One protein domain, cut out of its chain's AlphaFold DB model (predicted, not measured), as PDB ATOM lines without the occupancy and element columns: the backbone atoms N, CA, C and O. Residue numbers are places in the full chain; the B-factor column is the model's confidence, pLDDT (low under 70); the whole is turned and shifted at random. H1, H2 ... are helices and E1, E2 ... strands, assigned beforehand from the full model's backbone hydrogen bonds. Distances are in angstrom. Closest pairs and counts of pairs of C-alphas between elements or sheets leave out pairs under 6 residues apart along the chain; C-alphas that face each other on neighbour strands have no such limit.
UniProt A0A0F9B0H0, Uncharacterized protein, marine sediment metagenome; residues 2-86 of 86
ATOM      1  N   GLN A   2      -0.467  29.156  17.692       45.00
ATOM      2  CA  GLN A   2      -0.251  27.717  17.488       45.00
ATOM      3  C   GLN A   2       0.182  27.091  18.820       45.00
ATOM      4  O   GLN A   2       1.274  27.372  19.312       45.00
ATOM      5  N   ARG A   3      -0.680  26.260  19.423       44.47
ATOM      6  CA  ARG A   3      -0.306  25.413  20.562       44.47
ATOM      7  C   ARG A   3       0.794  24.470  20.073       44.47
ATOM      8  O   ARG A   3       0.501  23.482  19.405       44.47
ATOM      9  N   ARG A   4       2.064  24.802  20.341       51.91
ATOM     10  CA  ARG A   4       3.200  23.902  20.097       51.91
ATOM     11  C   ARG A   4       2.835  22.558  20.727       51.91
ATOM     12  O   ARG A   4       2.581  22.515  21.931       51.91
ATOM     13  N   LYS A   5       2.744  21.497  19.916       54.03
ATOM     14  CA  LYS A   5       2.537  20.124  20.395       54.03
ATOM     15  C   LYS A   5       3.689  19.825  21.351       54.03
ATOM     16  O   LYS A   5       4.816  19.622  20.905       54.03
ATOM     17  N   ARG A   6       3.440  19.927  22.660       57.88
ATOM     18  CA  ARG A   6       4.450  19.610  23.669       57.88
ATOM     19  C   ARG A   6       4.809  18.142  23.473       57.88
ATOM     20  O   ARG A   6       3.915  17.316  23.305       57.88
ATOM     21  N   SER A   7       6.108  17.856  23.421       67.06
ATOM     22  CA  SER A   7       6.599  16.481  23.375       67.06
ATOM     23  C   SER A   7       5.930  15.691  24.495       67.06
ATOM     24  O   SER A   7       5.953  16.119  25.647       67.06
ATOM     25  N   THR A   8       5.332  14.552  24.157       79.06
ATOM     26  CA  THR A   8       4.720  13.638  25.133       79.06
ATOM     27  C   THR A   8       5.766  12.859  25.929       79.06
ATOM     28  O   THR A   8       5.408  12.110  26.829       79.06
ATOM     29  N   ARG A   9       7.056  13.045  25.620       84.12
ATOM     30  CA  ARG A   9       8.205  12.347  26.206       84.12
ATOM     31  C   ARG A   9       9.263  13.326  26.691       84.12
ATOM     32  O   ARG A   9       9.534  14.315  26.003       84.12
ATOM     33  N   CYS A  10       9.905  13.018  27.817       85.44
ATOM     34  CA  CYS A  10      10.997  13.828  28.353       85.44
ATOM     35  C   CYS A  10      12.266  13.755  27.490       85.44
ATOM     36  O   CYS A  10      12.970  14.749  27.353       85.44
ATOM     37  N   CYS A  11      12.553  12.595  26.890       86.00
ATOM     38  CA  CYS A  11      13.714  12.364  26.033       86.00
ATOM     39  C   CYS A  11      13.472  11.163  25.091       86.00
ATOM     40  O   CYS A  11      12.481  10.446  25.255       86.00
ATOM     41  N   PRO A  12      14.368  10.888  24.122       84.69
ATOM     42  CA  PRO A  12      14.238   9.738  23.221       84.69
ATOM     43  C   PRO A  12      14.254   8.368  23.918       84.69
ATOM     44  O   PRO A  12      13.742   7.410  23.348       84.69
ATOM     45  N   ARG A  13      14.822   8.276  25.132       82.06
ATOM     46  CA  ARG A  13      14.845   7.052  25.955       82.06
ATOM     47  C   ARG A  13      13.537   6.799  26.706       82.06
ATOM     48  O   ARG A  13      13.346   5.703  27.217       82.06
ATOM     49  N   ALA A  14      12.670   7.805  26.825       80.19
ATOM     50  CA  ALA A  14      11.385   7.631  27.485       80.19
ATOM     51  C   ALA A  14      10.484   6.706  26.651       80.19
ATOM     52  O   ALA A  14      10.493   6.806  25.413       80.19
ATOM     53  N   PRO A  15       9.701   5.834  27.308       76.06
ATOM     54  CA  PRO A  15       8.844   4.877  26.627       76.06
ATOM     55  C   PRO A  15       7.891   5.596  25.665       76.06
ATOM     56  O   PRO A  15       7.348   6.665  25.948       76.06
ATOM     57  N   VAL A  16       7.755   5.029  24.465       69.00
ATOM     58  CA  VAL A  16       6.923   5.590  23.383       69.00
ATOM     59  C   VAL A  16       5.464   5.180  23.536       69.00
ATOM     60  O   VAL A  16       4.571   5.885  23.071       69.00
ATOM     61  N   TYR A  17       5.236   4.058  24.210       63.38
ATOM     62  CA  TYR A  17       3.922   3.508  24.469       63.38
ATOM     63  C   TYR A  17       3.566   3.687  25.940       63.38
ATOM     64  O   TYR A  17       4.401   3.482  26.817       63.38
ATOM     65  N   LEU A  18       2.301   4.042  26.177       59.84
ATOM     66  CA  LEU A  18       1.601   3.846  27.444       59.84
ATOM     67  C   LEU A  18       1.528   2.336  27.723       59.84
ATOM     68  O   LEU A  18       0.460   1.731  27.671       59.84
ATOM     69  N   GLU A  19       2.663   1.693  27.990       59.25
ATOM     70  CA  GLU A  19       2.628   0.535  28.870       59.25
ATOM     71  C   GLU A  19       1.995   1.063  30.156       59.25
ATOM     72  O   GLU A  19       2.397   2.120  30.640       59.25
ATOM     73  N   MET A  20       0.953   0.411  30.670       59.09
ATOM     74  CA  MET A  20       0.108   0.934  31.760       59.09
ATOM     75  C   MET A  20       0.868   1.227  33.076       59.09
ATOM     76  O   MET A  20       0.262   1.610  34.070       59.09
ATOM     77  N   MET A  21       2.190   1.057  33.081       66.56
ATOM     78  CA  MET A  21       3.127   1.265  34.180       66.56
ATOM     79  C   MET A  21       4.282   2.220  33.829       66.56
ATOM     80  O   MET A  21       5.229   2.340  34.604       66.56
ATOM     81  N   ALA A  22       4.253   2.892  32.675       72.06
ATOM     82  CA  ALA A  22       5.294   3.847  32.316       72.06
ATOM     83  C   ALA A  22       5.284   5.048  33.289       72.06
ATOM     84  O   ALA A  22       4.224   5.654  33.510       72.06
ATOM     85  N   PRO A  23       6.443   5.416  33.875       80.50
ATOM     86  CA  PRO A  23       6.516   6.547  34.783       80.50
ATOM     87  C   PRO A  23       6.199   7.825  34.010       80.50
ATOM     88  O   PRO A  23       6.774   8.105  32.958       80.50
ATOM     89  N   HIS A  24       5.266   8.610  34.531       88.75
ATOM     90  CA  HIS A  24       4.871   9.887  33.958       88.75
ATOM     91  C   HIS A  24       4.894  10.958  35.042       88.75
ATOM     92  O   HIS A  24       4.763  10.676  36.230       88.75
ATOM     93  N   CYS A  25       5.072  12.208  34.630       89.12
ATOM     94  CA  CYS A  25       4.962  13.324  35.553       89.12
ATOM     95  C   CYS A  25       3.496  13.506  35.956       89.12
ATOM     96  O   CYS A  25       2.673  13.826  35.096       89.12
ATOM     97  N   ALA A  26       3.185  13.409  37.246       90.38
ATOM     98  CA  ALA A  26       1.829  13.592  37.771       90.38
ATOM     99  C   ALA A  26       1.227  14.975  37.430       90.38
ATOM    100  O   ALA A  26       0.014  15.124  37.308       90.38
ATOM    101  N   PHE A  27       2.075  15.986  37.209       88.62
ATOM    102  CA  PHE A  27       1.664  17.385  37.044       88.62
ATOM    103  C   PHE A  27       1.509  17.824  35.586       88.62
ATOM    104  O   PHE A  27       0.635  18.624  35.264       88.62
ATOM    105  N   CYS A  28       2.368  17.336  34.690       87.56
ATOM    106  CA  CYS A  28       2.353  17.735  33.277       87.56
ATOM    107  C   CYS A  28       2.154  16.573  32.302       87.56
ATOM    108  O   CYS A  28       2.159  16.799  31.092       87.56
ATOM    109  N   GLN A  29       1.967  15.355  32.823       87.62
ATOM    110  CA  GLN A  29       1.592  14.150  32.076       87.62
ATOM    111  C   GLN A  29       2.602  13.737  30.990       87.62
ATOM    112  O   GLN A  29       2.296  12.947  30.098       87.62
ATOM    113  N   ILE A  30       3.832  14.259  31.059       87.69
ATOM    114  CA  ILE A  30       4.922  13.849  30.175       87.69
ATOM    115  C   ILE A  30       5.443  12.475  30.599       87.69
ATOM    116  O   ILE A  30       5.632  12.226  31.790       87.69
ATOM    117  N   GLN A  31       5.704  11.605  29.628       89.31
ATOM    118  CA  GLN A  31       6.339  10.310  29.858       89.31
ATOM    119  C   GLN A  31       7.798  10.519  30.260       89.31
ATOM    120  O   GLN A  31       8.538  11.256  29.594       89.31
ATOM    121  N   LEU A  32       8.202   9.876  31.347       88.00
ATOM    122  CA  LEU A  32       9.525   9.978  31.939       88.00
ATOM    123  C   LEU A  32      10.322   8.712  31.648       88.00
ATOM    124  O   LEU A  32       9.777   7.620  31.524       88.00
ATOM    125  N   CYS A  33      11.636   8.855  31.538       89.00
ATOM    126  CA  CYS A  33      12.529   7.725  31.750       89.00
ATOM    127  C   CYS A  33      12.948   7.694  33.232       89.00
ATOM    128  O   CYS A  33      12.856   8.727  33.910       89.00
ATOM    129  N   PRO A  34      13.448   6.554  33.734       84.62
ATOM    130  CA  PRO A  34      13.903   6.438  35.120       84.62
ATOM    131  C   PRO A  34      14.915   7.525  35.525       84.62
ATOM    132  O   PRO A  34      14.846   8.047  36.627       84.62
ATOM    133  N   GLU A  35      15.788   7.947  34.604       87.69
ATOM    134  CA  GLU A  35      16.810   8.985  34.842       87.69
ATOM    135  C   GLU A  35      16.240  10.408  35.005       87.69
ATOM    136  O   GLU A  35      16.894  11.273  35.580       87.69
ATOM    137  N   HIS A  36      15.039  10.679  34.485       89.19
ATOM    138  CA  HIS A  36      14.396  12.001  34.552       89.19
ATOM    139  C   HIS A  36      13.181  12.023  35.485       89.19
ATOM    140  O   HIS A  36      12.402  12.983  35.461       89.19
ATOM    141  N   THR A  37      13.011  10.965  36.275       89.69
ATOM    142  CA  THR A  37      11.965  10.869  37.288       89.69
ATOM    143  C   THR A  37      12.497  11.406  38.606       89.69
ATOM    144  O   THR A  37      13.583  11.031  39.037       89.69
ATOM    145  N   GLN A  38      11.749  12.315  39.220       91.06
ATOM    146  CA  GLN A  38      12.045  12.850  40.543       91.06
ATOM    147  C   GLN A  38      10.846  12.624  41.451       91.06
ATOM    148  O   GLN A  38       9.719  12.923  41.056       91.06
ATOM    149  N   ASP A  39      11.097  12.141  42.660       91.38
ATOM    150  CA  ASP A  39      10.053  11.969  43.660       91.38
ATOM    151  C   ASP A  39       9.835  13.282  44.410       91.38
ATOM    152  O   ASP A  39      10.765  13.887  44.951       91.38
ATOM    153  N   VAL A  40       8.589  13.747  44.417       89.19
ATOM    154  CA  VAL A  40       8.178  14.974  45.090       89.19
ATOM    155  C   VAL A  40       7.040  14.679  46.055       89.19
ATOM    156  O   VAL A  40       6.001  14.158  45.673       89.19
ATOM    157  N   GLU A  41       7.224  15.048  47.317       87.12
ATOM    158  CA  GLU A  41       6.164  15.020  48.323       87.12
ATOM    159  C   GLU A  41       5.225  16.240  48.228       87.12
ATOM    160  O   GLU A  41       5.667  17.393  48.218       87.12
ATOM    161  N   VAL A  42       3.921  16.017  48.148       80.38
ATOM    162  CA  VAL A  42       2.898  17.066  48.209       80.38
ATOM    163  C   VAL A  42       1.843  16.600  49.202       80.38
ATOM    164  O   VAL A  42       1.285  15.523  49.026       80.38
ATOM    165  N   GLU A  43       1.620  17.383  50.261       81.00
ATOM    166  CA  GLU A  43       0.649  17.068  51.325       81.00
ATOM    167  C   GLU A  43       0.832  15.655  51.925       81.00
ATOM    168  O   GLU A  43      -0.132  14.943  52.186       81.00
ATOM    169  N   GLY A  44       2.085  15.218  52.114       81.44
ATOM    170  CA  GLY A  44       2.410  13.895  52.664       81.44
ATOM    171  C   GLY A  44       2.298  12.728  51.673       81.44
ATOM    172  O   GLY A  44       2.509  11.578  52.055       81.44
ATOM    173  N   HIS A  45       2.002  12.994  50.397       82.38
ATOM    174  CA  HIS A  45       1.964  11.988  49.336       82.38
ATOM    175  C   HIS A  45       3.138  12.148  48.370       82.38
ATOM    176  O   HIS A  45       3.445  13.252  47.929       82.38
ATOM    177  N   VAL A  46       3.781  11.038  48.003       87.88
ATOM    178  CA  VAL A  46       4.900  11.032  47.051       87.88
ATOM    179  C   VAL A  46       4.380  10.866  45.626       87.88
ATOM    180  O   VAL A  46       3.667   9.911  45.320       87.88
ATOM    181  N   PHE A  47       4.776  11.782  44.745       89.69
ATOM    182  CA  PHE A  47       4.446  11.781  43.324       89.69
ATOM    183  C   PHE A  47       5.708  11.785  42.465       89.69
ATOM    184  O   PHE A  47       6.694  12.436  42.796       89.69
ATOM    185  N   SER A  48       5.645  11.152  41.296       91.00
ATOM    186  CA  SER A  48       6.695  11.263  40.284       91.00
ATOM    187  C   SER A  48       6.521  12.540  39.454       91.00
ATOM    188  O   SER A  48       5.457  12.801  38.886       91.00
ATOM    189  N   ALA A  49       7.578  13.339  39.344       91.31
ATOM    190  CA  ALA A  49       7.611  14.593  38.604       91.31
ATOM    191  C   ALA A  49       8.804  14.662  37.642       91.31
ATOM    192  O   ALA A  49       9.855  14.067  37.861       91.31
ATOM    193  N   CYS A  50       8.649  15.433  36.562       91.56
ATOM    194  CA  CYS A  50       9.783  15.838  35.731       91.56
ATOM    195  C   CYS A  50      10.567  16.960  36.421       91.56
ATOM    196  O   CYS A  50       9.988  17.723  37.192       91.56
ATOM    197  N   GLY A  51      11.842  17.145  36.067       88.88
ATOM    198  CA  GLY A  51      12.693  18.173  36.684       88.88
ATOM    199  C   GLY A  51      12.112  19.592  36.658       88.88
ATOM    200  O   GLY A  51      12.239  20.324  37.629       88.88
ATOM    201  N   ASN A  52      11.387  19.978  35.602       88.00
ATOM    202  CA  ASN A  52      10.747  21.299  35.551       88.00
ATOM    203  C   ASN A  52       9.608  21.433  36.569       88.00
ATOM    204  O   ASN A  52       9.500  22.455  37.241       88.00
ATOM    205  N   CYS A  53       8.753  20.414  36.679       89.00
ATOM    206  CA  CYS A  53       7.656  20.411  37.644       89.00
ATOM    207  C   CYS A  53       8.191  20.284  39.068       89.00
ATOM    208  O   CYS A  53       7.732  21.016  39.933       89.00
ATOM    209  N   ALA A  54       9.194  19.439  39.293       88.38
ATOM    210  CA  ALA A  54       9.849  19.296  40.583       88.38
ATOM    211  C   ALA A  54      10.514  20.601  41.035       88.38
ATOM    212  O   ALA A  54      10.267  21.040  42.150       88.38
ATOM    213  N   ASN A  55      11.250  21.289  40.154       87.69
ATOM    214  CA  ASN A  55      11.828  22.602  40.455       87.69
ATOM    215  C   ASN A  55      10.755  23.660  40.718       87.69
ATOM    216  O   ASN A  55      10.888  24.446  41.646       87.69
ATOM    217  N   THR A  56       9.676  23.667  39.928       84.94
ATOM    218  CA  THR A  56       8.558  24.605  40.120       84.94
ATOM    219  C   THR A  56       7.848  24.354  41.448       84.94
ATOM    220  O   THR A  56       7.476  25.294  42.144       84.94
ATOM    221  N   LEU A  57       7.656  23.087  41.815       82.88
ATOM    222  CA  LEU A  57       7.100  22.705  43.106       82.88
ATOM    223  C   LEU A  57       8.065  23.056  44.227       82.88
ATOM    224  O   LEU A  57       7.616  23.596  45.216       82.88
ATOM    225  N   ALA A  58       9.367  22.835  44.078       77.62
ATOM    226  CA  ALA A  58      10.359  23.222  45.074       77.62
ATOM    227  C   ALA A  58      10.427  24.747  45.265       77.62
ATOM    228  O   ALA A  58      10.528  25.207  46.395       77.62
ATOM    229  N   SER A  59      10.310  25.534  44.189       73.25
ATOM    230  CA  SER A  59      10.296  26.999  44.268       73.25
ATOM    231  C   SER A  59       8.983  27.558  44.818       73.25
ATOM    232  O   SER A  59       8.976  28.649  45.375       73.25
ATOM    233  N   ARG A  60       7.868  26.840  44.624       67.81
ATOM    234  CA  ARG A  60       6.543  27.196  45.160       67.81
ATOM    235  C   ARG A  60       6.262  26.567  46.518       67.81
ATOM    236  O   ARG A  60       5.311  26.973  47.176       67.81
ATOM    237  N   ARG A  61       7.039  25.557  46.922       58.50
ATOM    238  CA  ARG A  61       6.893  24.895  48.212       58.50
ATOM    239  C   ARG A  61       7.137  25.964  49.266       58.50
ATOM    240  O   ARG A  61       8.207  26.578  49.250       58.50
ATOM    241  N   PRO A  62       6.197  26.167  50.193       51.97
ATOM    242  CA  PRO A  62       6.334  27.150  51.250       51.97
ATOM    243  C   PRO A  62       7.346  26.701  52.324       51.97
ATOM    244  O   PRO A  62       7.079  26.827  53.507       51.97
ATOM    245  N   GLY A  63       8.550  26.245  51.955       46.19
ATOM    246  CA  GLY A  63       9.674  26.103  52.900       46.19
ATOM    247  C   GLY A  63      10.200  27.454  53.413       46.19
ATOM    248  O   GLY A  63      11.174  27.525  54.146       46.19
ATOM    249  N   LYS A  64       9.572  28.561  52.994       48.00
ATOM    250  CA  LYS A  64       9.731  29.894  53.588       48.00
ATOM    251  C   LYS A  64       8.509  30.361  54.389       48.00
ATOM    252  O   LYS A  64       8.601  31.386  55.050       48.00
ATOM    253  N   HIS A  65       7.389  29.632  54.349       46.84
ATOM    254  CA  HIS A  65       6.196  29.955  55.145       46.84
ATOM    255  C   HIS A  65       6.029  29.050  56.365       46.84
ATOM    256  O   HIS A  65       5.108  29.262  57.141       46.84
ATOM    257  N   GLU A  66       6.942  28.107  56.605       46.19
ATOM    258  CA  GLU A  66       7.034  27.393  57.887       46.19
ATOM    259  C   GLU A  66       7.238  28.344  59.085       46.19
ATOM    260  O   GLU A  66       6.854  28.025  60.205       46.19
ATOM    261  N   THR A  67       7.763  29.551  58.843       48.75
ATOM    262  CA  THR A  67       7.838  30.643  59.826       48.75
ATOM    263  C   THR A  67       6.718  31.677  59.690       48.75
ATOM    264  O   THR A  67       6.737  32.683  60.395       48.75
ATOM    265  N   CYS A  68       5.764  31.488  58.777       46.97
ATOM    266  CA  CYS A  68       4.664  32.427  58.617       46.97
ATOM    267  C   CYS A  68       3.519  32.056  59.553       46.97
ATOM    268  O   CYS A  68       2.776  31.112  59.314       46.97
ATOM    269  N   THR A  69       3.325  32.852  60.599       50.50
ATOM    270  CA  THR A  69       2.191  32.746  61.532       50.50
ATOM    271  C   THR A  69       0.880  33.279  60.940       50.50
ATOM    272  O   THR A  69      -0.055  33.582  61.666       50.50
ATOM    273  N   CYS A  70       0.808  33.421  59.617       56.47
ATOM    274  CA  CYS A  70      -0.258  34.093  58.882       56.47
ATOM    275  C   CYS A  70      -1.441  33.171  58.518       56.47
ATOM    276  O   CYS A  70      -2.243  33.511  57.659       56.47
ATOM    277  N   HIS A  71      -1.565  32.001  59.154       51.59
ATOM    278  CA  HIS A  71      -2.615  31.022  58.843       51.59
ATOM    279  C   HIS A  71      -4.051  31.534  59.107       51.59
ATOM    280  O   HIS A  71      -4.996  30.915  58.624       51.59
ATOM    281  N   GLU A  72      -4.221  32.650  59.828       51.19
ATOM    282  CA  GLU A  72      -5.534  33.200  60.215       51.19
ATOM    283  C   GLU A  72      -5.715  34.704  59.924       51.19
ATOM    284  O   GLU A  72      -6.818  35.219  60.097       51.19
ATOM    285  N   GLU A  73      -4.685  35.413  59.447       46.69
ATOM    286  CA  GLU A  73      -4.792  36.832  59.081       46.69
ATOM    287  C   GLU A  73      -4.600  37.014  57.572       46.69
ATOM    288  O   GLU A  73      -3.643  36.522  56.978       46.69
ATOM    289  N   GLU A  74      -5.531  37.749  56.959       49.53
ATOM    290  CA  GLU A  74      -5.701  37.978  55.513       49.53
ATOM    291  C   GLU A  74      -4.514  38.705  54.839       49.53
ATOM    292  O   GLU A  74      -4.574  39.041  53.658       49.53
ATOM    293  N   TYR A  75      -3.423  38.962  55.571       48.38
ATOM    294  CA  TYR A  75      -2.289  39.742  55.100       48.38
ATOM    295  C   TYR A  75      -0.952  39.159  55.567       48.38
ATOM    296  O   TYR A  75      -0.689  38.998  56.757       48.38
ATOM    297  N   CYS A  76      -0.073  38.870  54.607       55.59
ATOM    298  CA  CYS A  76       1.306  38.481  54.860       55.59
ATOM    299  C   CYS A  76       2.230  39.210  53.883       55.59
ATOM    300  O   CYS A  76       2.158  38.980  52.674       55.59
ATOM    301  N   ASP A  77       3.144  40.029  54.408       53.31
ATOM    302  CA  ASP A  77       4.113  40.789  53.605       53.31
ATOM    303  C   ASP A  77       5.009  39.882  52.732       53.31
ATOM    304  O   ASP A  77       5.399  40.264  51.631       53.31
ATOM    305  N   LEU A  78       5.264  38.635  53.159       53.44
ATOM    306  CA  LEU A  78       6.003  37.636  52.368       53.44
ATOM    307  C   LEU A  78       5.206  37.101  51.166       53.44
ATOM    308  O   LEU A  78       5.812  36.753  50.154       53.44
ATOM    309  N   HIS A  79       3.869  37.036  51.236       54.62
ATOM    310  CA  HIS A  79       3.049  36.685  50.066       54.62
ATOM    311  C   HIS A  79       3.035  37.821  49.034       54.62
ATOM    312  O   HIS A  79       2.995  37.558  47.830       54.62
ATOM    313  N   GLN A  80       3.143  39.073  49.489       48.75
ATOM    314  CA  GLN A  80       3.106  40.244  48.616       48.75
ATOM    315  C   GLN A  80       4.351  40.358  47.715       48.75
ATOM    316  O   GLN A  80       4.244  40.833  46.585       48.75
ATOM    317  N   GLU A  81       5.515  39.856  48.146       47.84
ATOM    318  CA  GLU A  81       6.715  39.788  47.292       47.84
ATOM    319  C   GLU A  81       6.612  38.738  46.167       47.84
ATOM    320  O   GLU A  81       7.263  38.884  45.133       47.84
ATOM    321  N   ILE A  82       5.795  37.690  46.325       51.59
ATOM    322  CA  ILE A  82       5.691  36.596  45.341       51.59
ATOM    323  C   ILE A  82       4.628  36.900  44.273       51.59
ATOM    324  O   ILE A  82       4.826  36.564  43.103       51.59
ATOM    325  N   GLU A  83       3.543  37.597  44.626       46.06
ATOM    326  CA  GLU A  83       2.550  38.087  43.650       46.06
ATOM    327  C   GLU A  83       3.058  39.273  42.802       46.06
ATOM    328  O   GLU A  83       2.388  39.712  41.869       46.06
ATOM    329  N   GLY A  84       4.274  39.760  43.073       39.34
ATOM    330  CA  GLY A  84       4.961  40.792  42.295       39.34
ATOM    331  C   GLY A  84       5.691  40.299  41.037       39.34
ATOM    332  O   GLY A  84       6.409  41.086  40.417       39.34
ATOM    333  N   ILE A  85       5.547  39.029  40.637       38.16
ATOM    334  CA  ILE A  85       6.081  38.526  39.361       38.16
ATOM    335  C   ILE A  85       4.910  38.281  38.402       38.16
ATOM    336  O   ILE A  85       4.212  37.273  38.499       38.16
ATOM    337  N   ALA A  86       4.721  39.265  37.519       37.47
ATOM    338  CA  ALA A  86       3.707  39.365  36.466       37.47
ATOM    339  C   ALA A  86       3.555  38.129  35.558       37.47
ATOM    340  O   ALA A  86       4.560  37.422  35.303       37.47
TER     341      ALA A  86
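This is residues 2 to 86 of the 86 residues of an uncharacterized protein of marine sediment metagenome (UniProt A0A0F9B0H0). With little regular structure, the looped residues 2 to 37 lead into a small hairpin, E1 and E2, with H1 packed on E1; a long link then runs away to the short H2. The 85 printed residues hold 26 in named elements, E1, E2, H1, H2 along the chain, class mixed, with one antiparallel sheet, E1 - E2. The whole is loose, radius of gyration of the C-alphas 16.9 A, and flat, spanning 49 by 35 by 18 A.

E1, residues 38 to 42, and E2, residues 45 to 49, form an antiparallel hairpin; N 40 and O 47 are within hydrogen-bond range, 2.8 A. The closest C-alphas of E1 and H1, residues 51 to 60, are those of Val 40 and Ala 54, 6.5 A apart. H2, residues 77 to 82, is apart from E1, E2 and H1. Every O i to N i+4 pair is within hydrogen-bond range in H1; in H2, 0 of 2 are, and 2 of 3 O i to N i+3 pairs.

E1 begins at C-alpha 38 (12.045, 12.850, 40.543) and spans 12.7 A, E2 12.4 A, H1 13.8 A and H2 9.4 A, first to last C-alpha; H2 ends at C-alpha 82 (5.691, 36.596, 45.341).

The farthest C-alphas, Val 16 and Glu 73, are 48.9 A apart. The printed part has no cut; the link H1 to H2 is long. Residues 2 to 7, 16 to 21 and 60 to 86 have pLDDT under 70.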